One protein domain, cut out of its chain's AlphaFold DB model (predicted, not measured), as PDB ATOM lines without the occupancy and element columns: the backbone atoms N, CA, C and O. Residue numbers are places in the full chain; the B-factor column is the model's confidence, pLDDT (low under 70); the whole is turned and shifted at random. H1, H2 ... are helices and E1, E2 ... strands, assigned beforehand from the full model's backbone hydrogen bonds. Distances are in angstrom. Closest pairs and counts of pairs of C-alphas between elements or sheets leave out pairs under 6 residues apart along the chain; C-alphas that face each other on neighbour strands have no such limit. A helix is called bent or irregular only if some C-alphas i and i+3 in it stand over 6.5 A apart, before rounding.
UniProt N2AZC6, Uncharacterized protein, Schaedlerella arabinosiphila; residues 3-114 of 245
ATOM      1  N   LYS A   3     112.469  94.400 116.260       86.62
ATOM      2  CA  LYS A   3     113.920  94.429 115.988       86.62
ATOM      3  C   LYS A   3     114.475  93.015 115.763       86.62
ATOM      4  O   LYS A   3     114.319  92.145 116.615       86.62
ATOM      5  N   VAL A   4     115.176  92.807 114.652       85.75
ATOM      6  CA  VAL A   4     115.884  91.576 114.272       85.75
ATOM      7  C   VAL A   4     117.290  91.959 113.807       85.75
ATOM      8  O   VAL A   4     117.500  92.239 112.635       85.75
ATOM      9  N   GLU A   5     118.249  92.007 114.737       85.88
ATOM     10  CA  GLU A   5     119.636  92.452 114.491       85.88
ATOM     11  C   GLU A   5     119.752  93.767 113.687       85.88
ATOM     12  O   GLU A   5     120.282  93.767 112.573       85.88
ATOM     13  N   PRO A   6     119.289  94.901 114.245       86.94
ATOM     14  CA  PRO A   6     119.259  96.164 113.524       86.94
ATOM     15  C   PRO A   6     120.665  96.645 113.152       86.94
ATOM     16  O   PRO A   6     121.535  96.785 114.016       86.94
ATOM     17  N   LYS A   7     120.897  96.900 111.860       90.06
ATOM     18  CA  LYS A   7     122.192  97.354 111.323       90.06
ATOM     19  C   LYS A   7     121.975  98.332 110.176       90.06
ATOM     20  O   LYS A   7     120.968  98.278 109.480       90.06
ATOM     21  N   LEU A   8     122.937  99.224 109.956       86.06
ATOM     22  CA  LEU A   8     122.920 100.097 108.783       86.06
ATOM     23  C   LEU A   8     123.167  99.276 107.516       86.06
ATOM     24  O   LEU A   8     124.156  98.544 107.439       86.06
ATOM     25  N   LYS A   9     122.298  99.451 106.520       86.19
ATOM     26  CA  LYS A   9     122.477  98.877 105.186       86.19
ATOM     27  C   LYS A   9     123.740  99.412 104.527       86.19
ATOM     28  O   LYS A   9     124.178 100.546 104.776       86.19
ATOM     29  N   GLU A  10     124.295  98.611 103.621       83.12
ATOM     30  CA  GLU A  10     125.247  99.138 102.652       83.12
ATOM     31  C   GLU A  10     124.546 100.199 101.798       83.12
ATOM     32  O   GLU A  10     123.413 100.024 101.348       83.12
ATOM     33  N   PHE A  11     125.204 101.344 101.635       79.75
ATOM     34  CA  PHE A  11     124.569 102.498 101.027       79.75
ATOM     35  C   PHE A  11     124.704 102.424  99.510       79.75
ATOM     36  O   PHE A  11     125.731 102.798  98.944       79.75
ATOM     37  N   THR A  12     123.666 101.905  98.865       86.25
ATOM     38  CA  THR A  12     123.564 101.825  97.408       86.25
ATOM     39  C   THR A  12     122.822 103.034  96.840       86.25
ATOM     40  O   THR A  12     122.216 103.828  97.565       86.25
ATOM     41  N   PHE A  13     122.868 103.177  95.514       84.81
ATOM     42  CA  PHE A  13     122.104 104.200  94.802       84.81
ATOM     43  C   PHE A  13     120.593 104.074  95.061       84.81
ATOM     44  O   PHE A  13     119.929 105.090  95.243       84.81
ATOM     45  N   ASP A  14     120.077 102.847  95.159       88.44
ATOM     46  CA  ASP A  14     118.650 102.586  95.376       88.44
ATOM     47  C   ASP A  14     118.193 103.063  96.759       88.44
ATOM     48  O   ASP A  14     117.239 103.826  96.863       88.44
ATOM     49  N   VAL A  15     118.947 102.735  97.818       89.31
ATOM     50  CA  VAL A  15     118.654 103.203  99.187       89.31
ATOM     51  C   VAL A  15     118.638 104.729  99.248       89.31
ATOM     52  O   VAL A  15     117.790 105.332  99.905       89.31
ATOM     53  N   LYS A  16     119.572 105.375  98.543       90.38
ATOM     54  CA  LYS A  16     119.619 106.833  98.445       90.38
ATOM     55  C   LYS A  16     118.374 107.385  97.743       90.38
ATOM     56  O   LYS A  16     117.792 108.352  98.233       90.38
ATOM     57  N   GLY A  17     117.982 106.778  96.622       91.44
ATOM     58  CA  GLY A  17     116.786 107.139  95.862       91.44
ATOM     59  C   GLY A  17     115.521 107.061  96.711       91.44
ATOM     60  O   GLY A  17     114.799 108.052  96.803       91.44
ATOM     61  N   ASP A  18     115.327 105.946  97.417       93.81
ATOM     62  CA  ASP A  18     114.166 105.723  98.282       93.81
ATOM     63  C   ASP A  18     114.066 106.766  99.407       93.81
ATOM     64  O   ASP A  18     112.982 107.274  99.714       93.81
ATOM     65  N   ILE A  19     115.203 107.127 100.020       93.75
ATOM     66  CA  ILE A  19     115.245 108.167 101.056       93.75
ATOM     67  C   ILE A  19     114.836 109.515 100.467       93.75
ATOM     68  O   ILE A  19     114.007 110.216 101.048       93.75
ATOM     69  N   ILE A  20     115.408 109.888  99.318       94.69
ATOM     70  CA  ILE A  20     115.110 111.166  98.665       94.69
ATOM     71  C   ILE A  20     113.631 111.241  98.294       94.69
ATOM     72  O   ILE A  20     112.996 112.264  98.557       94.69
ATOM     73  N   GLU A  21     113.079 110.181  97.703       93.88
ATOM     74  CA  GLU A  21     111.675 110.113  97.302       93.88
ATOM     75  C   GLU A  21     110.752 110.261  98.512       93.88
ATOM     76  O   GLU A  21     109.930 111.182  98.537       93.88
ATOM     77  N   THR A  22     110.979 109.453  99.552       94.19
ATOM     78  CA  THR A  22     110.190 109.470 100.789       94.19
ATOM     79  C   THR A  22     110.215 110.847 101.439       94.19
ATOM     80  O   THR A  22     109.164 111.427 101.710       94.19
ATOM     81  N   VAL A  23     111.400 111.434 101.643       95.06
ATOM     82  CA  VAL A  23     111.498 112.769 102.251       95.06
ATOM     83  C   VAL A  23     110.809 113.818 101.381       95.06
ATOM     84  O   VAL A  23     110.077 114.671 101.887       95.06
ATOM     85  N   SER A  24     111.002 113.747 100.066       94.12
ATOM     86  CA  SER A  24     110.394 114.697  99.136       94.12
ATOM     87  C   SER A  24     108.869 114.602  99.125       94.12
ATOM     88  O   SER A  24     108.219 115.633  98.976       94.12
ATOM     89  N   ASP A  25     108.291 113.407  99.271       92.12
ATOM     90  CA  ASP A  25     106.838 113.189  99.358       92.12
ATOM     91  C   ASP A  25     106.239 113.707 100.668       92.12
ATOM     92  O   ASP A  25     105.147 114.283 100.665       92.12
ATOM     93  N   PHE A  26     106.962 113.592 101.783       92.06
ATOM     94  CA  PHE A  26     106.556 114.220 103.044       92.06
ATOM     95  C   PHE A  26     106.530 115.753 102.948       92.06
ATOM     96  O   PHE A  26     105.672 116.398 103.550       92.06
ATOM     97  N   ILE A  27     107.456 116.350 102.191       93.69
ATOM     98  CA  ILE A  27     107.570 117.809 102.067       93.69
ATOM     99  C   ILE A  27     106.583 118.369 101.039       93.69
ATOM    100  O   ILE A  27     105.934 119.381 101.304       93.69
ATOM    101  N   VAL A  28     106.482 117.759  99.856       92.88
ATOM    102  CA  VAL A  28     105.573 118.164  98.776       92.88
ATOM    103  C   VAL A  28     104.858 116.939  98.241       92.88
ATOM    104  O   VAL A  28     105.479 116.048  97.666       92.88
ATOM    105  N   GLY A  29     103.532 116.963  98.303       87.38
ATOM    106  CA  GLY A  29     102.717 115.891  97.758       87.38
ATOM    107  C   GLY A  29     101.282 116.314  97.499       87.38
ATOM    108  O   GLY A  29     100.950 117.504  97.434       87.38
ATOM    109  N   ARG A  30     100.427 115.309  97.312       84.38
ATOM    110  CA  ARG A  30      98.986 115.492  97.161       84.38
ATOM    111  C   ARG A  30      98.240 114.647  98.173       84.38
ATOM    112  O   ARG A  30      98.541 113.473  98.360       84.38
ATOM    113  N   ASN A  31      97.230 115.248  98.778       85.56
ATOM    114  CA  ASN A  31      96.273 114.552  99.618       85.56
ATOM    115  C   ASN A  31      95.337 113.673  98.771       85.56
ATOM    116  O   ASN A  31      95.272 113.786  97.544       85.56
ATOM    117  N   LYS A  32      94.550 112.821  99.441       85.44
ATOM    118  CA  LYS A  32      93.549 111.943  98.801       85.44
ATOM    119  C   LYS A  32      92.485 112.709  98.004       85.44
ATOM    120  O   LYS A  32      91.925 112.170  97.058       85.44
ATOM    121  N   ASP A  33      92.221 113.959  98.370       86.00
ATOM    122  CA  ASP A  33      91.320 114.884  97.674       86.00
ATOM    123  C   ASP A  33      92.008 115.649  96.521       86.00
ATOM    124  O   ASP A  33      91.427 116.566  95.944       86.00
ATOM    125  N   ASN A  34      93.242 115.266  96.171       80.12
ATOM    126  CA  ASN A  34      94.082 115.882  95.146       80.12
ATOM    127  C   ASN A  34      94.509 117.332  95.471       80.12
ATOM    128  O   ASN A  34      95.033 118.027  94.596       80.12
ATOM    129  N   THR A  35      94.333 117.790  96.719       84.00
ATOM    130  CA  THR A  35      94.899 119.064  97.180       84.00
ATOM    131  C   THR A  35      96.406 118.938  97.359       84.00
ATOM    132  O   THR A  35      96.912 117.934  97.858       84.00
ATOM    133  N   VAL A  36      97.143 119.951  96.909       86.56
ATOM    134  CA  VAL A  36      98.600 119.998  97.047       86.56
ATOM    135  C   VAL A  36      98.952 120.552  98.420       86.56
ATOM    136  O   VAL A  36      98.434 121.602  98.803       86.56
ATOM    137  N   TYR A  37      99.879 119.901  99.118       89.19
ATOM    138  CA  TYR A  37     100.473 120.429 100.343       89.19
ATOM    139  C   TYR A  37     101.962 120.727 100.161       89.19
ATOM    140  O   TYR A  37     102.650 120.122  99.337       89.19
ATOM    141  N   TYR A  38     102.450 121.672 100.963       91.25
ATOM    142  CA  TYR A  38     103.867 121.975 101.107       91.25
ATOM    143  C   TYR A  38     104.192 122.167 102.590       91.25
ATOM    144  O   TYR A  38     103.714 123.115 103.211       91.25
ATOM    145  N   MET A  39     104.988 121.257 103.149       91.56
ATOM    146  CA  MET A  39     105.326 121.187 104.573       91.56
ATOM    147  C   MET A  39     106.852 121.140 104.767       91.56
ATOM    148  O   MET A  39     107.402 120.115 105.164       91.56
ATOM    149  N   PRO A  40     107.576 122.246 104.502       89.50
ATOM    150  CA  PRO A  40     109.043 122.274 104.589       89.50
ATOM    151  C   PRO A  40     109.575 122.010 106.001       89.50
ATOM    152  O   PRO A  40     110.676 121.492 106.162       89.50
ATOM    153  N   TYR A  41     108.789 122.330 107.028       90.50
ATOM    154  CA  TYR A  41     109.141 122.101 108.429       90.50
ATOM    155  C   TYR A  41     109.160 120.612 108.816       90.50
ATOM    156  O   TYR A  41     109.717 120.271 109.852       90.50
ATOM    157  N   LEU A  42     108.605 119.714 107.989       91.56
ATOM    158  CA  LEU A  42     108.686 118.266 108.207       91.56
ATOM    159  C   LEU A  42     109.979 117.645 107.666       91.56
ATOM    160  O   LEU A  42     110.158 116.442 107.807       91.56
ATOM    161  N   LYS A  43     110.897 118.423 107.072       90.50
ATOM    162  CA  LYS A  43     112.122 117.890 106.448       90.50
ATOM    163  C   LYS A  43     112.965 117.052 107.415       90.50
ATOM    164  O   LYS A  43     113.421 115.976 107.044       90.50
ATOM    165  N   GLU A  44     113.157 117.515 108.648       89.88
ATOM    166  CA  GLU A  44     113.945 116.786 109.654       89.88
ATOM    167  C   GLU A  44     113.231 115.518 110.133       89.88
ATOM    168  O   GLU A  44     113.834 114.447 110.160       89.88
ATOM    169  N   TYR A  45     111.932 115.627 110.421       92.75
ATOM    170  CA  TYR A  45     111.072 114.495 110.773       92.75
ATOM    171  C   TYR A  45     111.107 113.409 109.690       92.75
ATOM    172  O   TYR A  45     111.378 112.240 109.962       92.75
ATOM    173  N   ALA A  46     110.900 113.813 108.438       93.69
ATOM    174  CA  ALA A  46     110.878 112.924 107.291       93.69
ATOM    175  C   ALA A  46     112.239 112.263 107.055       93.69
ATOM    176  O   ALA A  46     112.285 111.098 106.680       93.69
ATOM    177  N   MET A  47     113.344 112.971 107.315       93.50
ATOM    178  CA  MET A  47     114.687 112.400 107.209       93.50
ATOM    179  C   MET A  47     114.886 111.247 108.199       93.50
ATOM    180  O   MET A  47     115.402 110.202 107.817       93.50
ATOM    181  N   VAL A  48     114.446 111.407 109.452       93.38
ATOM    182  CA  VAL A  48     114.519 110.342 110.469       93.38
ATOM    183  C   VAL A  48     113.693 109.130 110.036       93.38
ATOM    184  O   VAL A  48     114.204 108.012 110.038       93.38
ATOM    185  N   VAL A  49     112.452 109.357 109.599       93.75
ATOM    186  CA  VAL A  49     111.553 108.293 109.121       93.75
ATOM    187  C   VAL A  49     112.137 107.568 107.906       93.75
ATOM    188  O   VAL A  49     112.172 106.341 107.878       93.75
ATOM    189  N   ALA A  50     112.650 108.304 106.920       94.06
ATOM    190  CA  ALA A  50     113.206 107.727 105.702       94.06
ATOM    191  C   ALA A  50     114.483 106.915 105.968       94.06
ATOM    192  O   ALA A  50     114.646 105.828 105.418       94.06
ATOM    193  N   ILE A  51     115.374 107.393 106.848       92.50
ATOM    194  CA  ILE A  51     116.553 106.621 107.269       92.50
ATOM    195  C   ILE A  51     116.106 105.335 107.973       92.50
ATOM    196  O   ILE A  51     116.628 104.267 107.662       92.50
ATOM    197  N   ALA A  52     115.131 105.415 108.880       92.25
ATOM    198  CA  ALA A  52     114.641 104.247 109.606       92.25
ATOM    199  C   ALA A  52     114.028 103.184 108.682       92.25
ATOM    200  O   ALA A  52     114.271 101.997 108.875       92.25
ATOM    201  N   LEU A  53     113.273 103.607 107.666       91.88
ATOM    202  CA  LEU A  53     112.629 102.710 106.705       91.88
ATOM    203  C   LEU A  53     113.610 102.099 105.698       91.88
ATOM    204  O   LEU A  53     113.526 100.911 105.383       91.88
ATOM    205  N   HIS A  54     114.528 102.907 105.166       92.25
ATOM    206  CA  HIS A  54     115.302 102.514 103.989       92.25
ATOM    207  C   HIS A  54     116.762 102.207 104.301       92.25
ATOM    208  O   HIS A  54     117.317 101.312 103.670       92.25
ATOM    209  N   ALA A  55     117.374 102.877 105.280       90.38
ATOM    210  CA  ALA A  55     118.798 102.737 105.588       90.38
ATOM    211  C   ALA A  55     119.109 101.750 106.721       90.38
ATOM    212  O   ALA A  55     120.278 101.413 106.910       90.38
ATOM    213  N   ILE A  56     118.106 101.295 107.475       91.19
ATOM    214  CA  ILE A  56     118.285 100.341 108.573       91.19
ATOM    215  C   ILE A  56     117.670  98.998 108.174       91.19
ATOM    216  O   ILE A  56     116.506  98.914 107.795       91.19
ATOM    217  N   ASP A  57     118.480  97.946 108.225       89.06
ATOM    218  CA  ASP A  57     118.041  96.560 108.108       89.06
ATOM    219  C   ASP A  57     117.611  96.022 109.467       89.06
ATOM    220  O   ASP A  57     118.108  96.465 110.501       89.06
ATOM    221  N   GLY A  58     116.720  95.031 109.462       84.75
ATOM    222  CA  GLY A  58     116.333  94.337 110.688       84.75
ATOM    223  C   GLY A  58     115.319  95.087 111.552       84.75
ATOM    224  O   GLY A  58     115.120  94.720 112.706       84.75
ATOM    225  N   VAL A  59     114.665  96.122 111.024       88.00
ATOM    226  CA  VAL A  59     113.554  96.804 111.699       88.00
ATOM    227  C   VAL A  59     112.291  96.623 110.873       88.00
ATOM    228  O   VAL A  59     112.265  96.927 109.683       88.00
ATOM    229  N   ILE A  60     111.245  96.100 111.507       86.50
ATOM    230  CA  ILE A  60     109.933  95.915 110.888       86.50
ATOM    231  C   ILE A  60     108.940  96.805 111.630       86.50
ATOM    232  O   ILE A  60     108.767  96.684 112.847       86.50
ATOM    233  N   PHE A  61     108.302  97.702 110.885       88.25
ATOM    234  CA  PHE A  61     107.245  98.578 111.379       88.25
ATOM    235  C   PHE A  61     105.881  97.967 111.075       88.25
ATOM    236  O   PHE A  61     105.660  97.428 109.988       88.25
ATOM    237  N   GLU A  62     104.978  98.035 112.044       86.88
ATOM    238  CA  GLU A  62     103.589  97.630 111.861       86.88
ATOM    239  C   GLU A  62     102.783  98.753 111.195       86.88
ATOM    240  O   GLU A  62     103.203  99.909 111.151       86.88
ATOM    241  N   GLN A  63     101.618  98.413 110.639       76.44
ATOM    242  CA  GLN A  63     100.843  99.315 109.780       76.44
ATOM    243  C   GLN A  63     100.312 100.567 110.507       76.44
ATOM    244  O   GLN A  63     100.065 101.580 109.855       76.44
ATOM    245  N   ASP A  64     100.197 100.501 111.835       80.25
ATOM    246  CA  ASP A  64      99.717 101.584 112.699       80.25
ATOM    247  C   ASP A  64     100.833 102.198 113.571       80.25
ATOM    248  O   ASP A  64     100.556 103.050 114.420       80.25
ATOM    249  N   ASP A  65     102.095 101.797 113.378       82.75
ATOM    250  CA  ASP A  65     103.215 102.359 114.136       82.75
ATOM    251  C   ASP A  65     103.468 103.815 113.717       82.75
ATOM    252  O   ASP A  65     103.691 104.122 112.539       82.75
ATOM    253  N   ASN A  66     103.551 104.726 114.693       88.19
ATOM    254  CA  ASN A  66     104.207 106.004 114.446       88.19
ATOM    255  C   ASN A  66     105.719 105.762 114.378       88.19
ATOM    256  O   ASN A  66     106.388 105.642 115.407       88.19
ATOM    257  N   ILE A  67     106.245 105.674 113.155       90.94
ATOM    258  CA  ILE A  67     107.654 105.360 112.888       90.94
ATOM    259  C   ILE A  67     108.582 106.340 113.606       90.94
ATOM    260  O   ILE A  67     109.572 105.916 114.189       90.94
ATOM    261  N   TYR A  68     108.273 107.638 113.594       91.81
ATOM    262  CA  TYR A  68     109.154 108.631 114.205       91.81
ATOM    263  C   TYR A  68     109.244 108.455 115.722       91.81
ATOM    264  O   TYR A  68     110.348 108.397 116.263       91.81
ATOM    265  N   ASP A  69     108.103 108.317 116.396       91.94
ATOM    266  CA  ASP A  69     108.066 108.133 117.851       91.94
ATOM    267  C   ASP A  69     108.749 106.809 118.228       91.94
ATOM    268  O   ASP A  69     109.663 106.790 119.047       91.94
ATOM    269  N   SER A  70     108.417 105.724 117.517       90.38
ATOM    270  CA  SER A  70     108.990 104.386 117.746       90.38
ATOM    271  C   SER A  70     110.517 104.374 117.662       90.38
ATOM    272  O   SER A  70     111.193 103.669 118.405       90.38
ATOM    273  N   VAL A  71     111.064 105.144 116.725       91.75
ATOM    274  CA  VAL A  71     112.497 105.193 116.446       91.75
ATOM    275  C   VAL A  71     113.229 106.162 117.366       91.75
ATOM    276  O   VAL A  71     114.394 105.933 117.668       91.75
ATOM    277  N   THR A  72     112.583 107.249 117.790       90.62
ATOM    278  CA  THR A  72     113.200 108.239 118.687       90.62
ATOM    279  C   THR A  72     113.184 107.800 120.148       90.62
ATOM    280  O   THR A  72     114.080 108.192 120.896       90.62
ATOM    281  N   GLU A  73     112.220 106.965 120.543       91.88
ATOM    282  CA  GLU A  73     112.160 106.335 121.865       91.88
ATOM    283  C   GLU A  73     113.135 105.152 122.015       91.88
ATOM    284  O   GLU A  73     113.582 104.863 123.126       91.88
ATOM    285  N   ASP A  74     113.509 104.480 120.920       91.50
ATOM    286  CA  ASP A  74     114.467 103.368 120.934       91.50
ATOM    287  C   ASP A  74     115.915 103.866 120.803       91.50
ATOM    288  O   ASP A  74     116.363 104.275 119.729       91.50
ATOM    289  N   GLU A  75     116.671 103.808 121.904       91.56
ATOM    290  CA  GLU A  75     118.049 104.313 121.954       91.56
ATOM    291  C   GLU A  75     118.980 103.654 120.924       91.56
ATOM    292  O   GLU A  75     119.830 104.345 120.354       91.56
ATOM    293  N   ASP A  76     118.813 102.356 120.638       90.81
ATOM    294  CA  ASP A  76     119.691 101.623 119.719       90.81
ATOM    295  C   ASP A  76     119.485 102.103 118.277       90.81
ATOM    296  O   ASP A  76     120.441 102.411 117.556       90.81
ATOM    297  N   ILE A  77     118.222 102.189 117.848       91.88
ATOM    298  CA  ILE A  77     117.881 102.624 116.490       91.88
ATOM    299  C   ILE A  77     118.202 104.108 116.328       91.88
ATOM    300  O   ILE A  77     118.806 104.511 115.329       91.88
ATOM    301  N   TYR A  78     117.877 104.928 117.327       92.81
ATOM    302  CA  TYR A  78     118.175 106.352 117.272       92.81
ATOM    303  C   TYR A  78     119.683 106.630 117.225       92.81
ATOM    304  O   TYR A  78     120.123 107.551 116.529       92.81
ATOM    305  N   ALA A  79     120.500 105.814 117.902       91.56
ATOM    306  CA  ALA A  79     121.954 105.887 117.805       91.56
ATOM    307  C   ALA A  79     122.454 105.584 116.383       91.56
ATOM    308  O   ALA A  79     123.324 106.305 115.891       91.56
ATOM    309  N   LEU A  80     121.878 104.595 115.687       91.88
ATOM    310  CA  LEU A  80     122.208 104.305 114.284       91.88
ATOM    311  C   LEU A  80     121.858 105.475 113.353       91.88
ATOM    312  O   LEU A  80     122.639 105.816 112.462       91.88
ATOM    313  N   ILE A  81     120.723 106.138 113.584       92.19
ATOM    314  CA  ILE A  81     120.318 107.317 112.806       92.19
ATOM    315  C   ILE A  81     121.253 108.493 113.066       92.19
ATOM    316  O   ILE A  81     121.717 109.136 112.124       92.19
ATOM    317  N   LYS A  82     121.584 108.765 114.331       91.50
ATOM    318  CA  LYS A  82     122.564 109.799 114.685       91.50
ATOM    319  C   LYS A  82     123.935 109.507 114.088       91.50
ATOM    320  O   LYS A  82     124.568 110.423 113.571       91.50
ATOM    321  N   TYR A  83     124.373 108.251 114.125       89.75
ATOM    322  CA  TYR A  83     125.613 107.824 113.486       89.75
ATOM    323  C   TYR A  83     125.580 108.130 111.986       89.75
ATOM    324  O   TYR A  83     126.507 108.741 111.466       89.75
ATOM    325  N   PHE A  84     124.486 107.806 111.294       88.06
ATOM    326  CA  PHE A  84     124.332 108.149 109.883       88.06
ATOM    327  C   PHE A  84     124.402 109.664 109.634       88.06
ATOM    328  O   PHE A  84     125.147 110.116 108.768       88.06
ATOM    329  N   LEU A  85     123.662 110.460 110.406       88.06
ATOM    330  CA  LEU A  85     123.596 111.910 110.210       88.06
ATOM    331  C   LEU A  85     124.922 112.624 110.516       88.06
ATOM    332  O   LEU A  85     125.228 113.620 109.861       88.06
ATOM    333  N   ASN A  86     125.701 112.118 111.475       89.38
ATOM    334  CA  ASN A  86     126.930 112.760 111.941       89.38
ATOM    335  C   ASN A  86     128.187 112.167 111.291       89.38
ATOM    336  O   ASN A  86     128.966 112.891 110.678       89.38
ATOM    337  N   GLU A  87     128.384 110.852 111.382       86.25
ATOM    338  CA  GLU A  87     129.599 110.188 110.886       86.25
ATOM    339  C   GLU A  87     129.585 110.048 109.358       86.25
ATOM    340  O   GLU A  87     130.636 110.020 108.719       86.25
ATOM    341  N   LYS A  88     128.394 110.039 108.739       84.75
ATOM    342  CA  LYS A  88     128.229 110.153 107.280       84.75
ATOM    343  C   LYS A  88     127.691 111.525 106.860       84.75
ATOM    344  O   LYS A  88     126.944 111.622 105.886       84.75
ATOM    345  N   ALA A  89     128.112 112.598 107.537       86.19
ATOM    346  CA  ALA A  89     127.646 113.965 107.275       86.19
ATOM    347  C   ALA A  89     127.743 114.396 105.800       86.19
ATOM    348  O   ALA A  89     126.819 115.029 105.296       86.19
ATOM    349  N   ASN A  90     128.809 114.020 105.084       88.56
ATOM    350  CA  ASN A  90     128.964 114.359 103.661       88.56
ATOM    351  C   ASN A  90     127.863 113.734 102.791       88.56
ATOM    352  O   ASN A  90     127.282 114.403 101.944       88.56
ATOM    353  N   LEU A  91     127.547 112.462 103.036       87.56
ATOM    354  CA  LEU A  91     126.485 111.747 102.332       87.56
ATOM    355  C   LEU A  91     125.106 112.298 102.715       87.56
ATOM    356  O   LEU A  91     124.246 112.481 101.857       87.56
ATOM    357  N   ALA A  92     124.896 112.596 103.998       87.69
ATOM    358  CA  ALA A  92     123.661 113.211 104.469       87.69
ATOM    359  C   ALA A  92     123.448 114.610 103.862       87.69
ATOM    360  O   ALA A  92     122.315 114.962 103.539       87.69
ATOM    361  N   ALA A  93     124.515 115.394 103.683       90.25
ATOM    362  CA  ALA A  93     124.467 116.682 102.996       90.25
ATOM    363  C   ALA A  93     124.117 116.512 101.511       90.25
ATOM    364  O   ALA A  93     123.195 117.160 101.032       90.25
ATOM    365  N   GLU A  94     124.757 115.568 100.816       91.31
ATOM    366  CA  GLU A  94     124.453 115.270  99.412       91.31
ATOM    367  C   GLU A  94     122.988 114.846  99.212       91.31
ATOM    368  O   GLU A  94     122.327 115.283  98.271       91.31
ATOM    369  N   ILE A  95     122.450 114.013 100.109       92.00
ATOM    370  CA  ILE A  95     121.033 113.627 100.090       92.00
ATOM    371  C   ILE A  95     120.134 114.848 100.303       92.00
ATOM    372  O   ILE A  95     119.140 114.999  99.599       92.00
ATOM    373  N   LYS A  96     120.478 115.732 101.248       91.44
ATOM    374  CA  LYS A  96     119.705 116.952 101.524       91.44
ATOM    375  C   LYS A  96     119.660 117.895 100.325       91.44
ATOM    376  O   LYS A  96     118.577 118.408 100.045       91.44
ATOM    377  N   ASP A  97     120.778 118.077  99.628       94.06
ATOM    378  CA  ASP A  97     120.842 118.907  98.421       94.06
ATOM    379  C   ASP A  97     119.964 118.313  97.309       94.06
ATOM    380  O   ASP A  97     119.162 119.016  96.696       94.06
ATOM    381  N   GLN A  98     120.019 116.992  97.109       94.19
ATOM    382  CA  GLN A  98     119.174 116.316  96.117       94.19
ATOM    383  C   GLN A  98     117.683 116.355  96.473       94.19
ATOM    384  O   GLN A  98     116.844 116.484  95.582       94.19
ATOM    385  N   ILE A  99     117.335 116.278  97.760       94.38
ATOM    386  CA  ILE A  99     115.959 116.493  98.223       94.38
ATOM    387  C   ILE A  99     115.491 117.897  97.842       94.38
ATOM    388  O   ILE A  99     114.368 118.043  97.364       94.38
ATOM    389  N   ASP A 100     116.324 118.923  98.024       93.38
ATOM    390  CA  ASP A 100     115.952 120.293  97.664       93.38
ATOM    391  C   ASP A 100     115.717 120.437  96.154       93.38
ATOM    392  O   ASP A 100     114.698 121.011  95.758       93.38
ATOM    393  N   ASP A 101     116.558 119.822  95.318       94.94
ATOM    394  CA  ASP A 101     116.365 119.775  93.863       94.94
ATOM    395  C   ASP A 101     115.052 119.077  93.466       94.94
ATOM    396  O   ASP A 101     114.283 119.591  92.643       94.94
ATOM    397  N   VAL A 102     114.754 117.916  94.061       94.12
ATOM    398  CA  VAL A 102     113.523 117.157  93.780       94.12
ATOM    399  C   VAL A 102     112.290 117.922  94.254       94.12
ATOM    400  O   VAL A 102     111.288 117.999  93.537       94.12
ATOM    401  N   VAL A 103     112.347 118.525  95.439       93.06
ATOM    402  CA  VAL A 103     111.267 119.350  95.985       93.06
ATOM    403  C   VAL A 103     111.018 120.563  95.088       93.06
ATOM    404  O   VAL A 103     109.862 120.863  94.774       93.06
ATOM    405  N   ASP A 104     112.063 121.238  94.616       92.50
ATOM    406  CA  ASP A 104     111.928 122.358  93.686       92.50
ATOM    407  C   ASP A 104     111.372 121.928  92.329       92.50
ATOM    408  O   ASP A 104     110.504 122.613  91.771       92.50
ATOM    409  N   PHE A 105     111.788 120.769  91.820       92.56
ATOM    410  CA  PHE A 105     111.183 120.182  90.632       92.56
ATOM    411  C   PHE A 105     109.684 119.918  90.837       92.56
ATOM    412  O   PHE A 105     108.873 120.346  90.011       92.56
ATOM    413  N   LYS A 106     109.283 119.300  91.958       90.44
ATOM    414  CA  LYS A 106     107.868 119.045  92.283       90.44
ATOM    415  C   LYS A 106     107.066 120.346  92.381       90.44
ATOM    416  O   LYS A 106     105.985 120.431  91.794       90.44
ATOM    417  N   LYS A 107     107.598 121.389  93.033       88.50
ATOM    418  CA  LYS A 107     106.965 122.725  93.084       88.50
ATOM    419  C   LYS A 107     106.717 123.277  91.682       88.50
ATOM    420  O   LYS A 107     105.601 123.692  91.371       88.50
ATOM    421  N   ARG A 108     107.736 123.255  90.816       86.50
ATOM    422  CA  ARG A 108     107.616 123.724  89.426       86.50
ATOM    423  C   ARG A 108     106.587 122.905  88.660       86.50
ATOM    424  O   ARG A 108     105.733 123.483  87.995       86.50
ATOM    425  N   TYR A 109     106.613 121.582  88.794       86.31
ATOM    426  CA  TYR A 109     105.654 120.686  88.151       86.31
ATOM    427  C   TYR A 109     104.206 120.997  88.555       86.31
ATOM    428  O   TYR A 109     103.317 121.037  87.705       86.31
ATOM    429  N   ILE A 110     103.963 121.280  89.838       84.00
ATOM    430  CA  ILE A 110     102.649 121.704  90.337       84.00
ATOM    431  C   ILE A 110     102.224 123.040  89.717       84.00
ATOM    432  O   ILE A 110     101.082 123.170  89.276       84.00
ATOM    433  N   ILE A 111     103.127 124.023  89.660       79.50
ATOM    434  CA  ILE A 111     102.841 125.348  89.090       79.50
ATOM    435  C   ILE A 111     102.541 125.242  87.589       79.50
ATOM    436  O   ILE A 111     101.563 125.822  87.123       79.50
ATOM    437  N   HIS A 112     103.331 124.475  86.837       75.69
ATOM    438  CA  HIS A 112     103.138 124.285  85.395       75.69
ATOM    439  C   HIS A 112     101.849 123.529  85.058       75.69
ATOM    440  O   HIS A 112     101.197 123.833  84.060       75.69
ATOM    441  N   ASN A 113     101.441 122.584  85.906       75.00
ATOM    442  CA  ASN A 113     100.171 121.874  85.750       75.00
ATOM    443  C   ASN A 113      98.965 122.642  86.307       75.00
ATOM    444  O   ASN A 113      97.844 122.125  86.311       75.00
ATOM    445  N   ASN A 114      99.154 123.881  86.763       79.00
ATOM    446  CA  ASN A 114      98.047 124.732  87.155       79.00
ATOM    447  C   ASN A 114      97.420 125.375  85.912       79.00
ATOM    448  O   ASN A 114      97.884 126.402  85.419       79.00
TER     449      ASN A 114
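This is residues 3 to 114 of the 245 residues of an uncharacterized protein of Schaedlerella arabinosiphila (UniProt N2AZC6). Crossed helices round H2 fill the space between two small antiparallel sheets, E1-E4 at one end and the hairpin E2-E3 at the other. H1 runs side by side with H2, the long H5 crosses H1, and H3 and H4 pack across H2 within its residues 45 to 52. The printed part has 112 residues with five named helices and four named strands, in the order E1 H1 E2 E3 H2 E4 H3 H4 H5; its class is mostly helix. It is compact, with a radius of gyration of the C-alphas of 14.8 A and spans of 47 by 33 by 23 A.

E1, residues 3 to 8, begins at C-alpha 3 (113.920, 94.429, 115.988); E4 is residues 56 to 60. H2, residues 40 to 55, measures 21.9 A; it is irregular, with C-alphas 41 and 44 7.3 A apart, and has a kink of 35 degrees near residue 47. H1, residues 13 to 27, measures 21.2 A. H3 is residues 67 to 73 and H4 75 to 87. E2 is residues 28 to 30 and E3 36 to 38. H5, residues 89 to 112, measures 34.4 A and ends at C-alpha 112 (103.138, 124.285, 85.395).

E1 and E4 are antiparallel at 158 degrees, with N 4 and O 58 within hydrogen-bond range at 2.7 A. The hub H2 touches H4, closest at the C-alphas of Ile 51 and Ile 81, 6.7 A, only just about perpendicular at 73 degrees. H2 touches H3, about perpendicular at 85 degrees, with C-alphas 49 and 68 closest at 5.6 A. H1 touches H2 at a shallow tilt of 32 degrees, opposite ways; C-alphas 23 and 46 are closest, 5.1 A. H5 touches H1 with residues 95 to 103 alone, at a steep tilt of 53 degrees, C-alphas 99 and 20 being closest at 5.4 A. E2 and E3 are antiparallel, with N 37 and O 29 within hydrogen-bond range at 3.1 A. Every O i to N i+4 pair is within hydrogen-bond range in H1, H3, H4 and H5, and 10 of 12 in H2.

The C-alphas farthest apart, those of Glu 5 and Asn 114, are 47.5 A apart. The printed part has no cut and no long link. Mean pLDDT of the printed part is 89.2; no printed residue is under 70.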